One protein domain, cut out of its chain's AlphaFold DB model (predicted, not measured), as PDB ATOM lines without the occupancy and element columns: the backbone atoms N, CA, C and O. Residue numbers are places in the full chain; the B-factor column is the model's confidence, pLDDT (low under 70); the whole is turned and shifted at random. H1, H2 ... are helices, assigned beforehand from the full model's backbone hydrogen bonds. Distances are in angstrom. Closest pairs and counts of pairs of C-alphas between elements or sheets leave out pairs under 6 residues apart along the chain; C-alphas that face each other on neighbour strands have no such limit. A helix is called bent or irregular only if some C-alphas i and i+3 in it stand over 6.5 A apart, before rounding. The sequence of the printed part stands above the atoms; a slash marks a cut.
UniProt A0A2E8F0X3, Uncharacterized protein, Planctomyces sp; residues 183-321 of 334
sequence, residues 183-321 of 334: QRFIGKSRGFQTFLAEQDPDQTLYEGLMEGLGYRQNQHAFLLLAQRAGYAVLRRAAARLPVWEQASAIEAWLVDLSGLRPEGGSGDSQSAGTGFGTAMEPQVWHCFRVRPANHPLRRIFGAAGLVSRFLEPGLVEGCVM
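What this domain is: This is residues 183 to 321 of the 334 residues of an uncharacterized protein of Planctomyces sp (UniProt A0A2E8F0X3). Two helical hairpins, H2 with H3 and H5 with H6, make the body, with the short helix H4 bridging H2 and H5 at one end. H1 joins one side through its last residues while residues 183 to 190 stick out, the short H7 packs on the first part of H2, and a long loop, residues 259 to 295, runs out and back at the end away from H1. The printed part has 139 residues with seven named helices, H1 to H7 in order, and no named strand; the class is all helix. It is compact, with a radius of gyration of the C-alphas of 15.0 A, and spans 48 by 38 by 24 A.

Where its parts are: H1, residues 183 to 196, begins at C-alpha 183 (210.529, 198.645, 166.040) and is 19.9 A long. H2 is residues 201 to 213, 18.3 A, and H3 is residues 215 to 228, 18.9 A. H4 is residues 231 to 238. H5, residues 243 to 258, is the longest helix, 23.4 A, and ends at C-alpha 258 (190.227, 173.835, 155.027). H6 is residues 296 to 309, 20.1 A. H7, residues 315 to 320, ends at C-alpha 320 (218.493, 179.797, 157.266). H3 and H5 are irregular: C-alphas 217 and 220 are 8.0 A apart, and C-alphas 244 and 247 are 7.1 A apart.

How they stand to each other: H2 is the hub, touching five other helices. Residues 192 to 196 of H1 touch residues 204 to 208 of H2, the closest C-alphas being those of Leu 196 and Thr 204, 6.5 A apart. H2 and H3 form a hairpin at a tilt of 36 degrees, only just steep, with the C-alphas of Glu 211 and Gln 219 closest at 4.4 A. H4 touches residues 202 to 206 of H2, about perpendicular at 88 degrees, with the C-alphas of Gln 203 and Tyr 231 closest at 5.4 A. H4 also touches residues 246 to 250 of H5, where the C-alphas of Ala 238 and Gln 246 are closest at 5.3 A. H5 and H6 form a hairpin at a shallow tilt of 34.6 degrees, only just short of steep; the C-alphas of Glu 251 and Ala 304 are closest at 5.0 A. H7 touches residues 201 to 206 of H2, with the C-alphas of Asp 202 and Leu 315 closest at 5.2 A. H1 and H6 are apart. In H2, H4, H6 and H7 every O i to N i+4 pair is within hydrogen-bond range; in H1 and H3 it is 8 of 10, in H5 10 of 12.

The domain as a whole: The two C-alphas farthest apart are those of Gln 183 and Ser 266, 49.6 A. The printed part has no cut. The link from H5 to H6, 37 residues, is long; the other links are tight. Mean pLDDT of the printed part is 87.9, with residues 262 to 269, 272 to 273 and 289 to 290 under 70.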
ATOM      1  N   GLN A 183     211.379 198.768 164.854       87.00
ATOM      2  CA  GLN A 183     210.529 198.645 166.040       87.00
ATOM      3  C   GLN A 183     209.336 197.720 165.787       87.00
ATOM      4  O   GLN A 183     209.028 196.858 166.615       87.00
ATOM      5  N   ARG A 184     208.684 197.847 164.626       86.25
ATOM      6  CA  ARG A 184     207.592 196.956 164.215       86.25
ATOM      7  C   ARG A 184     208.075 195.514 164.036       86.25
ATOM      8  O   ARG A 184     207.363 194.592 164.432       86.25
ATOM      9  N   PHE A 185     209.248 195.310 163.444       88.62
ATOM     10  CA  PHE A 185     209.843 193.991 163.242       88.62
ATOM     11  C   PHE A 185     210.192 193.323 164.577       88.62
ATOM     12  O   PHE A 185     209.784 192.187 164.810       88.62
ATOM     13  N   ILE A 186     210.841 194.049 165.491       89.06
ATOM     14  CA  ILE A 186     211.156 193.590 166.852       89.06
ATOM     15  C   ILE A 186     209.872 193.290 167.634       89.06
ATOM     16  O   ILE A 186     209.781 192.281 168.330       89.06
ATOM     17  N   GLY A 187     208.851 194.141 167.510       83.94
ATOM     18  CA  GLY A 187     207.545 193.902 168.125       83.94
ATOM     19  C   GLY A 187     206.925 192.583 167.661       83.94
ATOM     20  O   GLY A 187     206.448 191.804 168.482       83.94
ATOM     21  N   LYS A 188     207.001 192.288 166.357       82.62
ATOM     22  CA  LYS A 188     206.558 191.000 165.809       82.62
ATOM     23  C   LYS A 188     207.424 189.832 166.281       82.62
ATOM     24  O   LYS A 188     206.871 188.798 166.643       82.62
ATOM     25  N   SER A 189     208.749 189.980 166.308       88.06
ATOM     26  CA  SER A 189     209.655 188.892 166.695       88.06
ATOM     27  C   SER A 189     209.507 188.493 168.164       88.06
ATOM     28  O   SER A 189     209.601 187.309 168.475       88.06
ATOM     29  N   ARG A 190     209.180 189.434 169.062       86.00
ATOM     30  CA  ARG A 190     208.847 189.124 170.465       86.00
ATOM     31  C   ARG A 190     207.672 188.157 170.594       86.00
ATOM     32  O   ARG A 190     207.714 187.287 171.453       86.00
ATOM     33  N   GLY A 191     206.662 188.268 169.727       80.12
ATOM     34  CA  GLY A 191     205.558 187.304 169.684       80.12
ATOM     35  C   GLY A 191     206.061 185.885 169.410       80.12
ATOM     36  O   GLY A 191     205.734 184.963 170.148       80.12
ATOM     37  N   PHE A 192     206.939 185.729 168.416       85.75
ATOM     38  CA  PHE A 192     207.576 184.445 168.107       85.75
ATOM     39  C   PHE A 192     208.454 183.939 169.258       85.75
ATOM     40  O   PHE A 192     208.440 182.745 169.531       85.75
ATOM     41  N   GLN A 193     209.183 184.816 169.959       86.31
ATOM     42  CA  GLN A 193     210.008 184.418 171.110       86.31
ATOM     43  C   GLN A 193     209.184 183.760 172.221       86.31
ATOM     44  O   GLN A 193     209.650 182.786 172.807       86.31
ATOM     45  N   THR A 194     207.970 184.250 172.483       85.19
ATOM     46  CA  THR A 194     207.063 183.626 173.454       85.19
ATOM     47  C   THR A 194     206.686 182.208 173.030       85.19
ATOM     48  O   THR A 194     206.797 181.287 173.829       85.19
ATOM     49  N   PHE A 195     206.307 182.005 171.764       86.75
ATOM     50  CA  PHE A 195     205.917 180.680 171.267       86.75
ATOM     51  C   PHE A 195     207.094 179.700 171.190       86.75
ATOM     52  O   PHE A 195     206.940 178.537 171.542       86.75
ATOM     53  N   LEU A 196     208.288 180.170 170.815       90.06
ATOM     54  CA  LEU A 196     209.501 179.344 170.762       90.06
ATOM     55  C   LEU A 196     209.914 178.767 172.127       90.06
ATOM     56  O   LEU A 196     210.681 177.809 172.165       90.06
ATOM     57  N   ALA A 197     209.438 179.334 173.239       87.06
ATOM     58  CA  ALA A 197     209.693 178.790 174.571       87.06
ATOM     59  C   ALA A 197     208.850 177.538 174.882       87.06
ATOM     60  O   ALA A 197     209.244 176.733 175.725       87.06
ATOM     61  N   GLU A 198     207.705 177.374 174.217       88.50
ATOM     62  CA  GLU A 198     206.695 176.353 174.537       88.50
ATOM     63  C   GLU A 198     206.420 175.387 173.373       88.50
ATOM     64  O   GLU A 198     205.829 174.325 173.572       88.50
ATOM     65  N   GLN A 199     206.858 175.733 172.162       91.62
ATOM     66  CA  GLN A 199     206.549 175.016 170.933       91.62
ATOM     67  C   GLN A 199     207.805 174.742 170.102       91.62
ATOM     68  O   GLN A 199     208.777 175.496 170.115       91.62
ATOM     69  N   ASP A 200     207.757 173.651 169.336       94.25
ATOM     70  CA  ASP A 200     208.787 173.298 168.365       94.25
ATOM     71  C   ASP A 200     209.084 174.471 167.391       94.25
ATOM     72  O   ASP A 200     208.145 175.124 166.908       94.25
ATOM     73  N   PRO A 201     210.366 174.766 167.090       94.44
ATOM     74  CA  PRO A 201     210.732 175.874 166.212       94.44
ATOM     75  C   PRO A 201     210.149 175.786 164.799       94.44
ATOM     76  O   PRO A 201     209.724 176.812 164.263       94.44
ATOM     77  N   ASP A 202     210.076 174.588 164.208       95.50
ATOM     78  CA  ASP A 202     209.504 174.419 162.871       95.50
ATOM     79  C   ASP A 202     207.995 174.652 162.891       95.50
ATOM     80  O   ASP A 202     207.471 175.323 162.002       95.50
ATOM     81  N   GLN A 203     207.293 174.165 163.921       96.06
ATOM     82  CA  GLN A 203     205.861 174.444 164.084       96.06
ATOM     83  C   GLN A 203     205.602 175.946 164.262       96.06
ATOM     84  O   GLN A 203     204.708 176.495 163.621       96.06
ATOM     85  N   THR A 204     206.407 176.626 165.079       95.19
ATOM     86  CA  THR A 204     206.263 178.068 165.328       95.19
ATOM     87  C   THR A 204     206.493 178.888 164.058       95.19
ATOM     88  O   THR A 204     205.731 179.808 163.754       95.19
ATOM     89  N   LEU A 205     207.514 178.537 163.271       94.44
ATOM     90  CA  LEU A 205     207.754 179.175 161.980       94.44
ATOM     91  C   LEU A 205     206.638 178.853 160.974       94.44
ATOM     92  O   LEU A 205     206.197 179.743 160.246       94.44
ATOM     93  N   TYR A 206     206.151 177.612 160.951       96.56
ATOM     94  CA  TYR A 206     205.069 177.180 160.070       96.56
ATOM     95  C   TYR A 206     203.776 177.955 160.329       96.56
ATOM     96  O   TYR A 206     203.196 178.506 159.392       96.56
ATOM     97  N   GLU A 207     203.357 178.070 161.589       95.94
ATOM     98  CA  GLU A 207     202.183 178.849 161.991       95.94
ATOM     99  C   GLU A 207     202.313 180.318 161.595       95.94
ATOM    100  O   GLU A 207     201.389 180.876 161.003       95.94
ATOM    101  N   GLY A 208     203.481 180.921 161.826       93.94
ATOM    102  CA  GLY A 208     203.757 182.297 161.426       93.94
ATOM    103  C   GLY A 208     203.705 182.526 159.911       93.94
ATOM    104  O   GLY A 208     203.161 183.531 159.443       93.94
ATOM    105  N   LEU A 209     204.242 181.590 159.120       95.06
ATOM    106  CA  LEU A 209     204.164 181.642 157.659       95.06
ATOM    107  C   LEU A 209     202.722 181.484 157.171       95.06
ATOM    108  O   LEU A 209     202.283 182.244 156.306       95.06
ATOM    109  N   MET A 210     201.980 180.534 157.740       97.38
ATOM    110  CA  MET A 210     200.574 180.306 157.416       97.38
ATOM    111  C   MET A 210     199.736 181.542 157.749       97.38
ATOM    112  O   MET A 210     199.042 182.061 156.872       97.38
ATOM    113  N   GLU A 211     199.861 182.090 158.957       95.12
ATOM    114  CA  GLU A 211     199.193 183.331 159.361       95.12
ATOM    115  C   GLU A 211     199.491 184.478 158.375       95.12
ATOM    116  O   GLU A 211     198.587 185.204 157.946       95.12
ATOM    117  N   GLY A 212     200.755 184.613 157.958       93.81
ATOM    118  CA  GLY A 212     201.182 185.595 156.963       93.81
ATOM    119  C   GLY A 212     200.531 185.401 155.590       93.81
ATOM    120  O   GLY A 212     200.090 186.378 154.975       93.81
ATOM    121  N   LEU A 213     200.418 184.154 155.118       95.25
ATOM    122  CA  LEU A 213     199.765 183.807 153.847       95.25
ATOM    123  C   LEU A 213     198.281 184.191 153.818       95.25
ATOM    124  O   LEU A 213     197.753 184.477 152.738       95.25
ATOM    125  N   GLY A 214     197.634 184.259 154.981       91.88
ATOM    126  CA  GLY A 214     196.241 184.668 155.102       91.88
ATOM    127  C   GLY A 214     195.975 186.144 154.813       91.88
ATOM    128  O   GLY A 214     194.843 186.493 154.467       91.88
ATOM    129  N   TYR A 215     196.982 187.025 154.919       87.19
ATOM    130  CA  TYR A 215     196.787 188.484 154.997       87.19
ATOM    131  C   TYR A 215     195.720 188.880 156.034       87.19
ATOM    132  O   TYR A 215     195.073 188.039 156.643       87.19
ATOM    133  N   ARG A 216     195.472 190.183 156.208       81.06
ATOM    134  CA  ARG A 216     194.551 190.721 157.228       81.06
ATOM    135  C   ARG A 216     193.200 189.989 157.341       81.06
ATOM    136  O   ARG A 216     192.672 189.896 158.437       81.06
ATOM    137  N   GLN A 217     192.637 189.498 156.234       81.38
ATOM    138  CA  GLN A 217     191.297 188.896 156.216       81.38
ATOM    139  C   GLN A 217     191.271 187.406 156.582       81.38
ATOM    140  O   GLN A 217     190.239 186.944 157.050       81.38
ATOM    141  N   ASN A 218     192.362 186.654 156.382       91.69
ATOM    142  CA  ASN A 218     192.387 185.206 156.635       91.69
ATOM    143  C   ASN A 218     193.526 184.760 157.573       91.69
ATOM    144  O   ASN A 218     193.783 183.564 157.653       91.69
ATOM    145  N   GLN A 219     194.197 185.673 158.298       93.62
ATOM    146  CA  GLN A 219     195.274 185.321 159.249       93.62
ATOM    147  C   GLN A 219     194.840 184.215 160.217       93.62
ATOM    148  O   GLN A 219     195.504 183.190 160.335       93.62
ATOM    149  N   HIS A 220     193.681 184.401 160.856       93.25
ATOM    150  CA  HIS A 220     193.153 183.454 161.833       93.25
ATOM    151  C   HIS A 220     192.786 182.103 161.205       93.25
ATOM    152  O   HIS A 220     193.126 181.061 161.757       93.25
ATOM    153  N   ALA A 221     192.152 182.108 160.027       95.00
ATOM    154  CA  ALA A 221     191.796 180.882 159.317       95.00
ATOM    155  C   ALA A 221     193.040 180.056 158.956       95.00
ATOM    156  O   ALA A 221     193.091 178.856 159.210       95.00
ATOM    157  N   PHE A 222     194.085 180.705 158.435       97.94
ATOM    158  CA  PHE A 222     195.341 180.025 158.136       97.94
ATOM    159  C   PHE A 222     196.071 179.532 159.391       97.94
ATOM    160  O   PHE A 222     196.630 178.437 159.358       97.94
ATOM    161  N   LEU A 223     196.047 180.290 160.490       96.44
ATOM    162  CA  LEU A 223     196.625 179.850 161.760       96.44
ATOM    163  C   LEU A 223     195.908 178.598 162.295       96.44
ATOM    164  O   LEU A 223     196.556 177.618 162.651       96.44
ATOM    165  N   LEU A 224     194.571 178.584 162.268       96.50
ATOM    166  CA  LEU A 224     193.773 177.411 162.644       96.50
ATOM    167  C   LEU A 224     194.050 176.198 161.749       96.50
ATOM    168  O   LEU A 224     194.042 175.063 162.234       96.50
ATOM    169  N   LEU A 225     194.274 176.420 160.451       97.69
ATOM    170  CA  LEU A 225     194.651 175.361 159.519       97.69
ATOM    171  C   LEU A 225     196.030 174.788 159.873       97.69
ATOM    172  O   LEU A 225     196.182 173.570 159.926       97.69
ATOM    173  N   ALA A 226     197.005 175.647 160.182       97.19
ATOM    174  CA  ALA A 226     198.355 175.245 160.582       97.19
ATOM    175  C   ALA A 226     198.378 174.449 161.898       97.19
ATOM    176  O   ALA A 226     199.135 173.489 162.039       97.19
ATOM    177  N   GLN A 227     197.507 174.804 162.844       94.75
ATOM    178  CA  GLN A 227     197.343 174.077 164.105       94.75
ATOM    179  C   GLN A 227     196.689 172.700 163.900       94.75
ATOM    180  O   GLN A 227     197.055 171.729 164.560       94.75
ATOM    181  N   ARG A 228     195.740 172.580 162.961       95.00
ATOM    182  CA  ARG A 228     195.112 171.292 162.598       95.00
ATOM    183  C   ARG A 228     196.048 170.376 161.814       95.00
ATOM    184  O   ARG A 228     196.002 169.159 161.996       95.00
ATOM    185  N   ALA A 229     196.861 170.962 160.943       95.94
ATOM    186  CA  ALA A 229     197.835 170.290 160.097       95.94
ATOM    187  C   ALA A 229     199.260 170.590 160.578       95.94
ATOM    188  O   ALA A 229     200.060 171.148 159.833       95.94
ATOM    189  N   GLY A 230     199.579 170.240 161.828       95.81
ATOM    190  CA  GLY A 230     200.889 170.544 162.405       95.81
ATOM    191  C   GLY A 230     202.048 170.058 161.527       95.81
ATOM    192  O   GLY A 230     202.017 168.950 160.984       95.81
ATOM    193  N   TYR A 231     203.098 170.868 161.419       96.75
ATOM    194  CA  TYR A 231     204.245 170.664 160.541       96.75
ATOM    195  C   TYR A 231     204.892 169.286 160.727       96.75
ATOM    196  O   TYR A 231     205.143 168.567 159.761       96.75
ATOM    197  N   ALA A 232     205.078 168.848 161.974       94.81
ATOM    198  CA  ALA A 232     205.631 167.526 162.263       94.81
ATOM    199  C   ALA A 232     204.727 166.377 161.771       94.81
ATOM    200  O   ALA A 232     205.229 165.321 161.386       94.81
ATOM    201  N   VAL A 233     203.401 166.565 161.783       95.12
ATOM    202  CA  VAL A 233     202.434 165.584 161.265       95.12
ATOM    203  C   VAL A 233     202.498 165.552 159.740       95.12
ATOM    204  O   VAL A 233     202.633 164.466 159.177       95.12
ATOM    205  N   LEU A 234     202.496 166.723 159.088       95.94
ATOM    206  CA  LEU A 234     202.670 166.853 157.637       95.94
ATOM    207  C   LEU A 234     203.958 166.163 157.179       95.94
ATOM    208  O   LEU A 234     203.926 165.345 156.263       95.94
ATOM    209  N   ARG A 235     205.071 166.412 157.879       95.31
ATOM    210  CA  ARG A 235     206.367 165.792 157.590       95.31
ATOM    211  C   ARG A 235     206.334 164.272 157.706       95.31
ATOM    212  O   ARG A 235     206.778 163.582 156.793       95.31
ATOM    213  N   ARG A 236     205.776 163.731 158.795       94.75
ATOM    214  CA  ARG A 236     205.666 162.272 158.982       94.75
ATOM    215  C   ARG A 236     204.753 161.610 157.955       94.75
ATOM    216  O   ARG A 236     205.035 160.485 157.552       94.75
ATOM    217  N   ALA A 237     203.660 162.267 157.572       94.38
ATOM    218  CA  ALA A 237     202.744 161.751 156.562       94.38
ATOM    219  C   ALA A 237     203.400 161.759 155.172       94.38
ATOM    220  O   ALA A 237     203.406 160.733 154.496       94.38
ATOM    221  N   ALA A 238     204.027 162.875 154.784       94.12
ATOM    222  CA  ALA A 238     204.701 163.029 153.495       94.12
ATOM    223  C   ALA A 238     205.912 162.096 153.335       94.12
ATOM    224  O   ALA A 238     206.135 161.570 152.249       94.12
ATOM    225  N   ALA A 239     206.650 161.805 154.412       93.12
ATOM    226  CA  ALA A 239     207.787 160.878 154.384       93.12
ATOM    227  C   ALA A 239     207.417 159.433 153.984       93.12
ATOM    228  O   ALA A 239     208.300 158.638 153.672       93.12
ATOM    229  N   ARG A 240     206.125 159.073 153.992       93.25
ATOM    230  CA  ARG A 240     205.629 157.763 153.529       93.25
ATOM    231  C   ARG A 240     205.367 157.716 152.024       93.25
ATOM    232  O   ARG A 240     205.053 156.649 151.507       93.25
ATOM    233  N   LEU A 241     205.449 158.860 151.349       92.56
ATOM    234  CA  LEU A 241     205.152 159.015 149.933       92.56
ATOM    235  C   LEU A 241     206.436 159.263 149.132       92.56
ATOM    236  O   LEU A 241     207.387 159.856 149.659       92.56
ATOM    237  N   PRO A 242     206.466 158.873 147.846       94.38
ATOM    238  CA  PRO A 242     207.522 159.285 146.932       94.38
ATOM    239  C   PRO A 242     207.645 160.814 146.869       94.38
ATOM    240  O   PRO A 242     206.638 161.518 146.856       94.38
ATOM    241  N   VAL A 243     208.871 161.336 146.760       90.75
ATOM    242  CA  VAL A 243     209.163 162.789 146.760       90.75
ATOM    243  C   VAL A 243     208.304 163.576 145.762       90.75
ATOM    244  O   VAL A 243     207.847 164.675 146.064       90.75
ATOM    245  N   TRP A 244     208.037 163.004 144.587       90.31
ATOM    246  CA  TRP A 244     207.245 163.639 143.532       90.31
ATOM    247  C   TRP A 244     205.737 163.720 143.841       90.31
ATOM    248  O   TRP A 244     205.043 164.521 143.220       90.31
ATOM    249  N   GLU A 245     205.229 162.951 144.810       93.44
ATOM    250  CA  GLU A 245     203.832 163.010 145.271       93.44
ATOM    251  C   GLU A 245     203.636 163.944 146.473       93.44
ATOM    252  O   GLU A 245     202.527 164.421 146.708       93.44
ATOM    253  N   GLN A 246     204.698 164.231 147.237       93.19
ATOM    254  CA  GLN A 246     204.600 164.900 148.543       93.19
ATOM    255  C   GLN A 246     203.913 166.267 148.475       93.19
ATOM    256  O   GLN A 246     203.058 166.561 149.309       93.19
ATOM    257  N   ALA A 247     204.251 167.098 147.485       92.44
ATOM    258  CA  ALA A 247     203.651 168.423 147.334       92.44
ATOM    259  C   ALA A 247     202.139 168.340 147.057       92.44
ATOM    260  O   ALA A 247     201.353 168.995 147.741       92.44
ATOM    261  N   SER A 248     201.735 167.487 146.111       92.94
ATOM    262  CA  SER A 248     200.327 167.270 145.754       92.94
ATOM    263  C   SER A 248     199.526 166.657 146.905       92.94
ATOM    264  O   SER A 248     198.373 167.024 147.117       92.94
ATOM    265  N   ALA A 249     200.135 165.758 147.684       94.06
ATOM    266  CA  ALA A 249     199.499 165.171 148.859       94.06
ATOM    267  C   ALA A 249     199.276 166.209 149.968       94.06
ATOM    268  O   ALA A 249     198.173 166.312 150.499       94.06
ATOM    269  N   ILE A 250     200.287 167.032 150.275       95.75
ATOM    270  CA  ILE A 250     200.157 168.129 151.247       95.75
ATOM    271  C   ILE A 250     199.083 169.120 150.798       95.75
ATOM    272  O   ILE A 250     198.277 169.561 151.618       95.75
ATOM    273  N   GLU A 251     199.041 169.449 149.507       95.25
ATOM    274  CA  GLU A 251     197.995 170.294 148.937       95.25
ATOM    275  C   GLU A 251     196.604 169.712 149.204       95.25
ATOM    276  O   GLU A 251     195.763 170.390 149.797       95.25
ATOM    277  N   ALA A 252     196.383 168.449 148.833       93.44
ATOM    278  CA  ALA A 252     195.109 167.768 149.033       93.44
ATOM    279  C   ALA A 252     194.703 167.735 150.514       93.44
ATOM    280  O   ALA A 252     193.564 168.060 150.849       93.44
ATOM    281  N   TRP A 253     195.638 167.426 151.417       95.44
ATOM    282  CA  TRP A 253     195.380 167.403 152.858       95.44
ATOM    283  C   TRP A 253     194.972 168.768 153.409       95.44
ATOM    284  O   TRP A 253     194.003 168.857 154.163       95.44
ATOM    285  N   LEU A 254     195.683 169.836 153.037       96.19
ATOM    286  CA  LEU A 254     195.366 171.185 153.501       96.19
ATOM    287  C   LEU A 254     194.040 171.693 152.919       96.19
ATOM    288  O   LEU A 254     193.286 172.363 153.623       96.19
ATOM    289  N   VAL A 255     193.725 171.358 151.663       95.12
ATOM    290  CA  VAL A 255     192.430 171.686 151.045       95.12
ATOM    291  C   VAL A 255     191.295 170.954 151.751       95.12
ATOM    292  O   VAL A 255     190.317 171.597 152.133       95.12
ATOM    293  N   ASP A 256     191.431 169.649 151.980       92.50
ATOM    294  CA  ASP A 256     190.414 168.857 152.671       92.50
ATOM    295  C   ASP A 256     190.186 169.386 154.098       92.50
ATOM    296  O   ASP A 256     189.044 169.588 154.513       92.50
ATOM    297  N   LEU A 257     191.258 169.709 154.830       94.25
ATOM    298  CA  LEU A 257     191.162 170.292 156.173       94.25
ATOM    299  C   LEU A 257     190.602 171.712 156.186       94.25
ATOM    300  O   LEU A 257     189.994 172.108 157.176       94.25
ATOM    301  N   SER A 258     190.785 172.484 155.116       94.62
ATOM    302  CA  SER A 258     190.227 173.835 155.027       94.62
ATOM    303  C   SER A 258     188.702 173.842 154.892       94.62
ATOM    304  O   SER A 258     188.085 174.864 155.175       94.62
ATOM    305  N   GLY A 259     188.093 172.746 154.432       91.81
ATOM    306  CA  GLY A 259     186.667 172.711 154.093       91.81
ATOM    307  C   GLY A 259     186.306 173.483 152.813       91.81
ATOM    308  O   GLY A 259     185.139 173.544 152.448       91.81
ATOM    309  N   LEU A 260     187.282 174.047 152.090       90.50
ATOM    310  CA  LEU A 260     187.071 174.830 150.860       90.50
ATOM    311  C   LEU A 260     187.095 173.995 149.573       90.50
ATOM    312  O   LEU A 260     187.301 174.526 148.478       90.50
ATOM    313  N   ARG A 261     186.937 172.680 149.690       84.44
ATOM    314  CA  ARG A 261     186.968 171.766 148.554       84.44
ATOM    315  C   ARG A 261     185.867 172.147 147.540       84.44
ATOM    316  O   ARG A 261     184.719 172.309 147.947       84.44
ATOM    317  N   PRO A 262     186.183 172.296 146.238       68.62
ATOM    318  CA  PRO A 262     185.181 172.633 145.229       68.62
ATOM    319  C   PRO A 262     184.063 171.584 145.167       68.62
ATOM    320  O   PRO A 262     184.336 170.379 145.195       68.62
ATOM    321  N   GLU A 263     182.810 172.030 145.053       58.50
ATOM    322  CA  GLU A 263     181.662 171.138 144.861       58.50
ATOM    323  C   GLU A 263     181.859 170.288 143.589       58.50
ATOM    324  O   GLU A 263     182.128 170.817 142.512       58.50
ATOM    325  N   GLY A 264     181.773 168.956 143.725       54.72
ATOM    326  CA  GLY A 264     181.991 167.988 142.637       54.72
ATOM    327  C   GLY A 264     183.152 167.009 142.854       54.72
ATOM    328  O   GLY A 264     183.267 166.019 142.135       54.72
ATOM    329  N   GLY A 265     183.988 167.218 143.874       53.94
ATOM    330  CA  GLY A 265     184.995 166.239 144.279       53.94
ATOM    331  C   GLY A 265     184.388 165.104 145.110       53.94
ATOM    332  O   GLY A 265     184.460 165.145 146.337       53.94
ATOM    333  N   SER A 266     183.839 164.068 144.480       44.19
ATOM    334  CA  SER A 266     183.374 162.835 145.142       44.19
ATOM    335  C   SER A 266     184.536 161.868 145.417       44.19
ATOM    336  O   SER A 266     184.634 160.805 144.807       44.19
ATOM    337  N   GLY A 267     185.467 162.268 146.277       55.34
ATOM    338  CA  GLY A 267     186.580 161.423 146.708       55.34
ATOM    339  C   GLY A 267     186.596 161.338 148.222       55.34
ATOM    340  O   GLY A 267     186.269 162.328 148.880       55.34
ATOM    341  N   ASP A 268     186.967 160.173 148.750       60.47
ATOM    342  CA  ASP A 268     187.231 159.998 150.174       60.47
ATOM    343  C   ASP A 268     188.229 161.061 150.658       60.47
ATOM    344  O   ASP A 268     189.129 161.477 149.921       60.47
ATOM    345  N   SER A 269     188.048 161.522 151.898       68.62
ATOM    346  CA  SER A 269     188.941 162.493 152.533       68.62
ATOM    347  C   SER A 269     190.376 161.963 152.519       68.62
ATOM    348  O   SER A 269     190.678 160.962 153.172       68.62
ATOM    349  N   GLN A 270     191.276 162.637 151.799       71.81
ATOM    350  CA  GLN A 270     192.676 162.216 151.701       71.81
ATOM    351  C   GLN A 270     193.439 162.463 153.004       71.81
ATOM    352  O   GLN A 270     194.502 161.886 153.226       71.81
ATOM    353  N   SER A 271     192.900 163.313 153.882       70.44
ATOM    354  CA  SER A 271     193.415 163.540 155.229       70.44
ATOM    355  C   SER A 271     193.029 162.440 156.228       70.44
ATOM    356  O   SER A 271     193.568 162.424 157.337       70.44
ATOM    357  N   ALA A 272     192.158 161.486 155.881       64.75
ATOM    358  CA  ALA A 272     191.781 160.404 156.789       64.75
ATOM    359  C   ALA A 272     192.991 159.521 157.169       64.75
ATOM    360  O   ALA A 272     193.774 159.100 156.323       64.75
ATOM    361  N   GLY A 273     193.164 159.233 158.466       67.75
ATOM    362  CA  GLY A 273     194.234 158.351 158.969       67.75
ATOM    363  C   GLY A 273     195.643 158.965 159.025       67.75
ATOM    364  O   GLY A 273     196.591 158.301 159.445       67.75
ATOM    365  N   THR A 274     195.796 160.236 158.655       79.50
ATOM    366  CA  THR A 274     197.073 160.978 158.711       79.50
ATOM    367  C   THR A 274     197.435 161.475 160.118       79.50
ATOM    368  O   THR A 274     198.606 161.728 160.402       79.50
ATOM    369  N   GLY A 275     196.441 161.594 161.006       80.31
ATOM    370  CA  GLY A 275     196.584 162.197 162.334       80.31
ATOM    371  C   GLY A 275     196.337 163.710 162.374       80.31
ATOM    372  O   GLY A 275     196.658 164.333 163.384       80.31
ATOM    373  N   PHE A 276     195.795 164.305 161.306       89.25
ATOM    374  CA  PHE A 276     195.331 165.695 161.320       89.25
ATOM    375  C   PHE A 276     194.034 165.872 162.127       89.25
ATOM    376  O   PHE A 276     193.309 164.911 162.397       89.25
ATOM    377  N   GLY A 277     193.741 167.119 162.508       82.50
ATOM    378  CA  GLY A 277     192.480 167.492 163.156       82.50
ATOM    379  C   GLY A 277     191.252 167.381 162.240       82.50
ATOM    380  O   GLY A 277     191.341 166.974 161.085       82.50
ATOM    381  N   THR A 278     190.082 167.770 162.748       87.25
ATOM    382  CA  THR A 278     188.849 167.805 161.943       87.25
ATOM    383  C   THR A 278     188.884 168.938 160.921       87.25
ATOM    384  O   THR A 278     189.472 169.993 161.182       87.25
ATOM    385  N   ALA A 279     188.204 168.749 159.786       91.06
ATOM    386  CA  ALA A 279     188.030 169.803 158.792       91.06
ATOM    387  C   ALA A 279     187.398 171.066 159.406       91.06
ATOM    388  O   ALA A 279     186.657 171.007 160.392       91.06
ATOM    389  N   MET A 280     187.754 172.214 158.844       92.25
ATOM    390  CA  MET A 280     187.252 173.524 159.238       92.25
ATOM    391  C   MET A 280     185.910 173.821 158.572       92.25
ATOM    392  O   MET A 280     185.646 173.385 157.454       92.25
ATOM    393  N   GLU A 281     185.095 174.633 159.241       87.25
ATOM    394  CA  GLU A 281     183.873 175.171 158.648       87.25
ATOM    395  C   GLU A 281     184.214 176.186 157.540       87.25
ATOM    396  O   GLU A 281     185.026 177.092 157.777       87.25
ATOM    397  N   PRO A 282     183.572 176.124 156.355       85.88
ATOM    398  CA  PRO A 282     183.857 177.043 155.252       85.88
ATOM    399  C   PRO A 282     183.671 178.524 155.614       85.88
ATOM    400  O   PRO A 282     184.341 179.382 155.046       85.88
ATOM    401  N   GLN A 283     182.794 178.836 156.578       82.62
ATOM    402  CA  GLN A 283     182.494 180.217 156.984       82.62
ATOM    403  C   GLN A 283     183.649 180.904 157.726       82.62
ATOM    404  O   GLN A 283     183.651 182.126 157.854       82.62
ATOM    405  N   VAL A 284     184.642 180.141 158.198       86.88
ATOM    406  CA  VAL A 284     185.862 180.699 158.806       86.88
ATOM    407  C   VAL A 284     186.699 181.452 157.760       86.88
ATOM    408  O   VAL A 284     187.500 182.317 158.111       86.88
ATOM    409  N   TRP A 285     186.505 181.153 156.473       88.50
ATOM    410  CA  TRP A 285     187.253 181.745 155.371       88.50
ATOM    411  C   TRP A 285     186.536 182.933 154.741       88.50
ATOM    412  O   TRP A 285     185.376 182.870 154.334       88.50
ATOM    413  N   HIS A 286     187.285 184.006 154.527       84.38
ATOM    414  CA  HIS A 286     186.861 185.123 153.705       84.38
ATOM    415  C   HIS A 286     187.325 184.906 152.256       84.38
ATOM    416  O   HIS A 286     188.479 185.181 151.914       84.38
ATOM    417  N   CYS A 287     186.428 184.405 151.401       84.94
ATOM    418  CA  CYS A 287     186.718 184.091 149.990       84.94
ATOM    419  C   CYS A 287     186.226 185.164 148.997       84.94
ATOM    420  O   CYS A 287     186.700 185.224 147.862       84.94
ATOM    421  N   PHE A 288     185.298 186.037 149.401       73.00
ATOM    422  CA  PHE A 288     184.679 187.032 148.516       73.00
ATOM    423  C   PHE A 288     185.399 188.388 148.556       73.00
ATOM    424  O   PHE A 288     185.902 188.797 149.595       73.00
ATOM    425  N   ARG A 289     185.457 189.112 147.425       66.50
ATOM    426  CA  ARG A 289     186.164 190.414 147.282       66.50
ATOM    427  C   ARG A 289     187.626 190.406 147.764       66.50
ATOM    428  O   ARG A 289     188.208 191.452 148.052       66.50
ATOM    429  N   VAL A 290     188.237 189.227 147.779       69.31
ATOM    430  CA  VAL A 290     189.680 189.053 147.897       69.31
ATOM    431  C   VAL A 290     190.284 189.198 146.504       69.31
ATOM    432  O   VAL A 290     189.699 188.755 145.514       69.31
ATOM    433  N   ARG A 291     191.461 189.826 146.394       70.12
ATOM    434  CA  ARG A 291     192.192 189.855 145.116       70.12
ATOM    435  C   ARG A 291     192.388 188.413 144.632       70.12
ATOM    436  O   ARG A 291     192.786 187.597 145.459       70.12
ATOM    437  N   PRO A 292     192.214 188.086 143.340       76.50
ATOM    438  CA  PRO A 292     192.332 186.704 142.868       76.50
ATOM    439  C   PRO A 292     193.624 186.005 143.316       76.50
ATOM    440  O   PRO A 292     193.580 184.876 143.781       76.50
ATOM    441  N   ALA A 293     194.766 186.703 143.302       79.06
ATOM    442  CA  ALA A 293     196.055 186.182 143.775       79.06
ATOM    443  C   ALA A 293     196.129 185.886 145.293       79.06
ATOM    444  O   ALA A 293     197.038 185.197 145.751       79.06
ATOM    445  N   ASN A 294     195.192 186.406 146.084       84.62
ATOM    446  CA  ASN A 294     195.117 186.249 147.537       84.62
ATOM    447  C   ASN A 294     193.996 185.293 147.966       84.62
ATOM    448  O   ASN A 294     193.782 185.138 149.164       84.62
ATOM    449  N   HIS A 295     193.278 184.672 147.022       90.12
ATOM    450  CA  HIS A 295     192.216 183.726 147.353       90.12
ATOM    451  C   HIS A 295     192.761 182.589 148.244       90.12
ATOM    452  O   HIS A 295     193.815 182.038 147.899       90.12
ATOM    453  N   PRO A 296     192.061 182.193 149.330       93.44
ATOM    454  CA  PRO A 296     192.557 181.199 150.284       93.44
ATOM    455  C   PRO A 296     193.065 179.905 149.648       93.44
ATOM    456  O   PRO A 296     194.206 179.533 149.890       93.44
ATOM    457  N   LEU A 297     192.299 179.290 148.734       94.31
ATOM    458  CA  LEU A 297     192.737 178.075 148.026       94.31
ATOM    459  C   LEU A 297     194.084 178.243 147.310       94.31
ATOM    460  O   LEU A 297     194.970 177.411 147.450       94.31
ATOM    461  N   ARG A 298     194.299 179.363 146.606       93.50
ATOM    462  CA  ARG A 298     195.579 179.609 145.922       93.50
ATOM    463  C   ARG A 298     196.735 179.771 146.903       93.50
ATOM    464  O   ARG A 298     197.868 179.420 146.588       93.50
ATOM    465  N   ARG A 299     196.462 180.343 148.075       95.50
ATOM    466  CA  ARG A 299     197.455 180.529 149.135       95.50
ATOM    467  C   ARG A 299     197.756 179.218 149.861       95.50
ATOM    468  O   ARG A 299     198.916 178.999 150.184       95.50
ATOM    469  N   ILE A 300     196.775 178.323 149.998       96.25
ATOM    470  CA  ILE A 300     196.973 176.938 150.451       96.25
ATOM    471  C   ILE A 300     197.876 176.171 149.475       96.25
ATOM    472  O   ILE A 300     198.827 175.534 149.917       96.25
ATOM    473  N   PHE A 301     197.667 176.302 148.161       94.62
ATOM    474  CA  PHE A 301     198.548 175.678 147.159       94.62
ATOM    475  C   PHE A 301     199.994 176.186 147.281       94.62
ATOM    476  O   PHE A 301     200.952 175.414 147.287       94.62
ATOM    477  N   GLY A 302     200.161 177.500 147.469       94.19
ATOM    478  CA  GLY A 302     201.472 178.093 147.749       94.19
ATOM    479  C   GLY A 302     202.097 177.587 149.055       94.19
ATOM    480  O   GLY A 302     203.300 177.335 149.093       94.19
ATOM    481  N   ALA A 303     201.291 177.403 150.105       95.62
ATOM    482  CA  ALA A 303     201.742 176.836 151.373       95.62
ATOM    483  C   ALA A 303     202.247 175.400 151.200       95.62
ATOM    484  O   ALA A 303     203.314 175.074 151.708       95.62
ATOM    485  N   ALA A 304     201.523 174.566 150.447       95.56
ATOM    486  CA  ALA A 304     201.907 173.183 150.194       95.56
ATOM    487  C   ALA A 304     203.279 173.086 149.514       95.56
ATOM    488  O   ALA A 304     204.141 172.350 149.990       95.56
ATOM    489  N   GLY A 305     203.520 173.899 148.478       93.00
ATOM    490  CA  GLY A 305     204.823 173.962 147.809       93.00
ATOM    491  C   GLY A 305     205.955 174.487 148.703       93.00
ATOM    492  O   GLY A 305     207.098 174.042 148.590       93.00
ATOM    493  N   LEU A 306     205.653 175.416 149.617       92.00
ATOM    494  CA  LEU A 306     206.623 175.893 150.603       92.00
ATOM    495  C   LEU A 306     206.975 174.783 151.596       92.00
ATOM    496  O   LEU A 306     208.152 174.513 151.814       92.00
ATOM    497  N   VAL A 307     205.970 174.125 152.177       93.94
ATOM    498  CA  VAL A 307     206.166 173.051 153.159       93.94
ATOM    499  C   VAL A 307     206.922 171.883 152.533       93.94
ATOM    500  O   VAL A 307     207.890 171.412 153.126       93.94
ATOM    501  N   SER A 308     206.542 171.457 151.322       93.50
ATOM    502  CA  SER A 308     207.171 170.322 150.639       93.50
ATOM    503  C   SER A 308     208.662 170.538 150.381       93.50
ATOM    504  O   SER A 308     209.445 169.596 150.452       93.50
ATOM    505  N   ARG A 309     209.078 171.786 150.122       91.38
ATOM    506  CA  ARG A 309     210.486 172.142 149.886       91.38
ATOM    507  C   ARG A 309     211.377 171.898 151.106       91.38
ATOM    508  O   ARG A 309     212.571 171.667 150.938       91.38
ATOM    509  N   PHE A 310     210.821 171.973 152.312       93.12
ATOM    510  CA  PHE A 310     211.598 171.962 153.550       93.12
ATOM    511  C   PHE A 310     211.351 170.724 154.417       93.12
ATOM    512  O   PHE A 310     211.746 170.721 155.573       93.12
ATOM    513  N   LEU A 311     210.728 169.665 153.888       90.94
ATOM    514  CA  LEU A 311     210.399 168.464 154.670       90.94
ATOM    515  C   LEU A 311     211.628 167.756 155.254       90.94
ATOM    516  O   LEU A 311     211.590 167.359 156.413       90.94
ATOM    517  N   GLU A 312     212.697 167.584 154.471       87.06
ATOM    518  CA  GLU A 312     213.932 166.949 154.956       87.06
ATOM    519  C   GLU A 312     214.769 167.847 155.872       87.06
ATOM    520  O   GLU A 312     215.016 167.426 157.003       87.06
ATOM    521  N   PRO A 313     215.184 169.065 155.454       89.44
ATOM    522  CA  PRO A 313     216.019 169.906 156.309       89.44
ATOM    523  C   PRO A 313     215.269 170.408 157.548       89.44
ATOM    524  O   PRO A 313     215.896 170.814 158.513       89.44
ATOM    525  N   GLY A 314     213.934 170.390 157.552       91.00
ATOM    526  CA  GLY A 314     213.151 171.157 158.514       91.00
ATOM    527  C   GLY A 314     213.005 172.606 158.056       91.00
ATOM    528  O   GLY A 314     213.762 173.118 157.222       91.00
ATOM    529  N   LEU A 315     211.978 173.271 158.568       92.00
ATOM    530  CA  LEU A 315     211.565 174.582 158.084       92.00
ATOM    531  C   LEU A 315     212.558 175.672 158.495       92.00
ATOM    532  O   LEU A 315     212.938 176.504 157.673       92.00
ATOM    533  N   VAL A 316     213.007 175.651 159.750       92.00
ATOM    534  CA  VAL A 316     213.956 176.630 160.292       92.00
ATOM    535  C   VAL A 316     215.317 176.483 159.626       92.00
ATOM    536  O   VAL A 316     215.841 177.459 159.090       92.00
ATOM    537  N   GLU A 317     215.878 175.274 159.610       91.44
ATOM    538  CA  GLU A 317     217.182 175.029 158.989       91.44
ATOM    539  C   GLU A 317     217.130 175.333 157.488       91.44
ATOM    540  O   GLU A 317     217.969 176.071 156.970       91.44
ATOM    541  N   GLY A 318     216.083 174.871 156.798       88.44
ATOM    542  CA  GLY A 318     215.892 175.111 155.373       88.44
ATOM    543  C   GLY A 318     215.775 176.592 154.991       88.44
ATOM    544  O   GLY A 318     216.229 176.978 153.912       88.44
ATOM    545  N   CYS A 319     215.202 177.435 155.855       85.06
ATOM    546  CA  CYS A 319     215.109 178.879 155.622       85.06
ATOM    547  C   CYS A 319     216.402 179.646 155.941       85.06
ATOM    548  O   CYS A 319     216.616 180.715 155.368       85.06
ATOM    549  N   VAL A 320     217.242 179.137 156.846       83.31
ATOM    550  CA  VAL A 320     218.493 179.797 157.266       83.31
ATOM    551  C   VAL A 320     219.686 179.371 156.400       83.31
ATOM    552  O   VAL A 320     220.633 180.144 156.239       83.31
ATOM    553  N   MET A 321     219.649 178.180 155.797       73.38
ATOM    554  CA  MET A 321     220.733 177.704 154.936       73.38
ATOM    555  C   MET A 321     220.810 178.492 153.611       73.38
ATOM    556  O   MET A 321     219.792 178.695 152.940       73.38
TER     557      MET A 321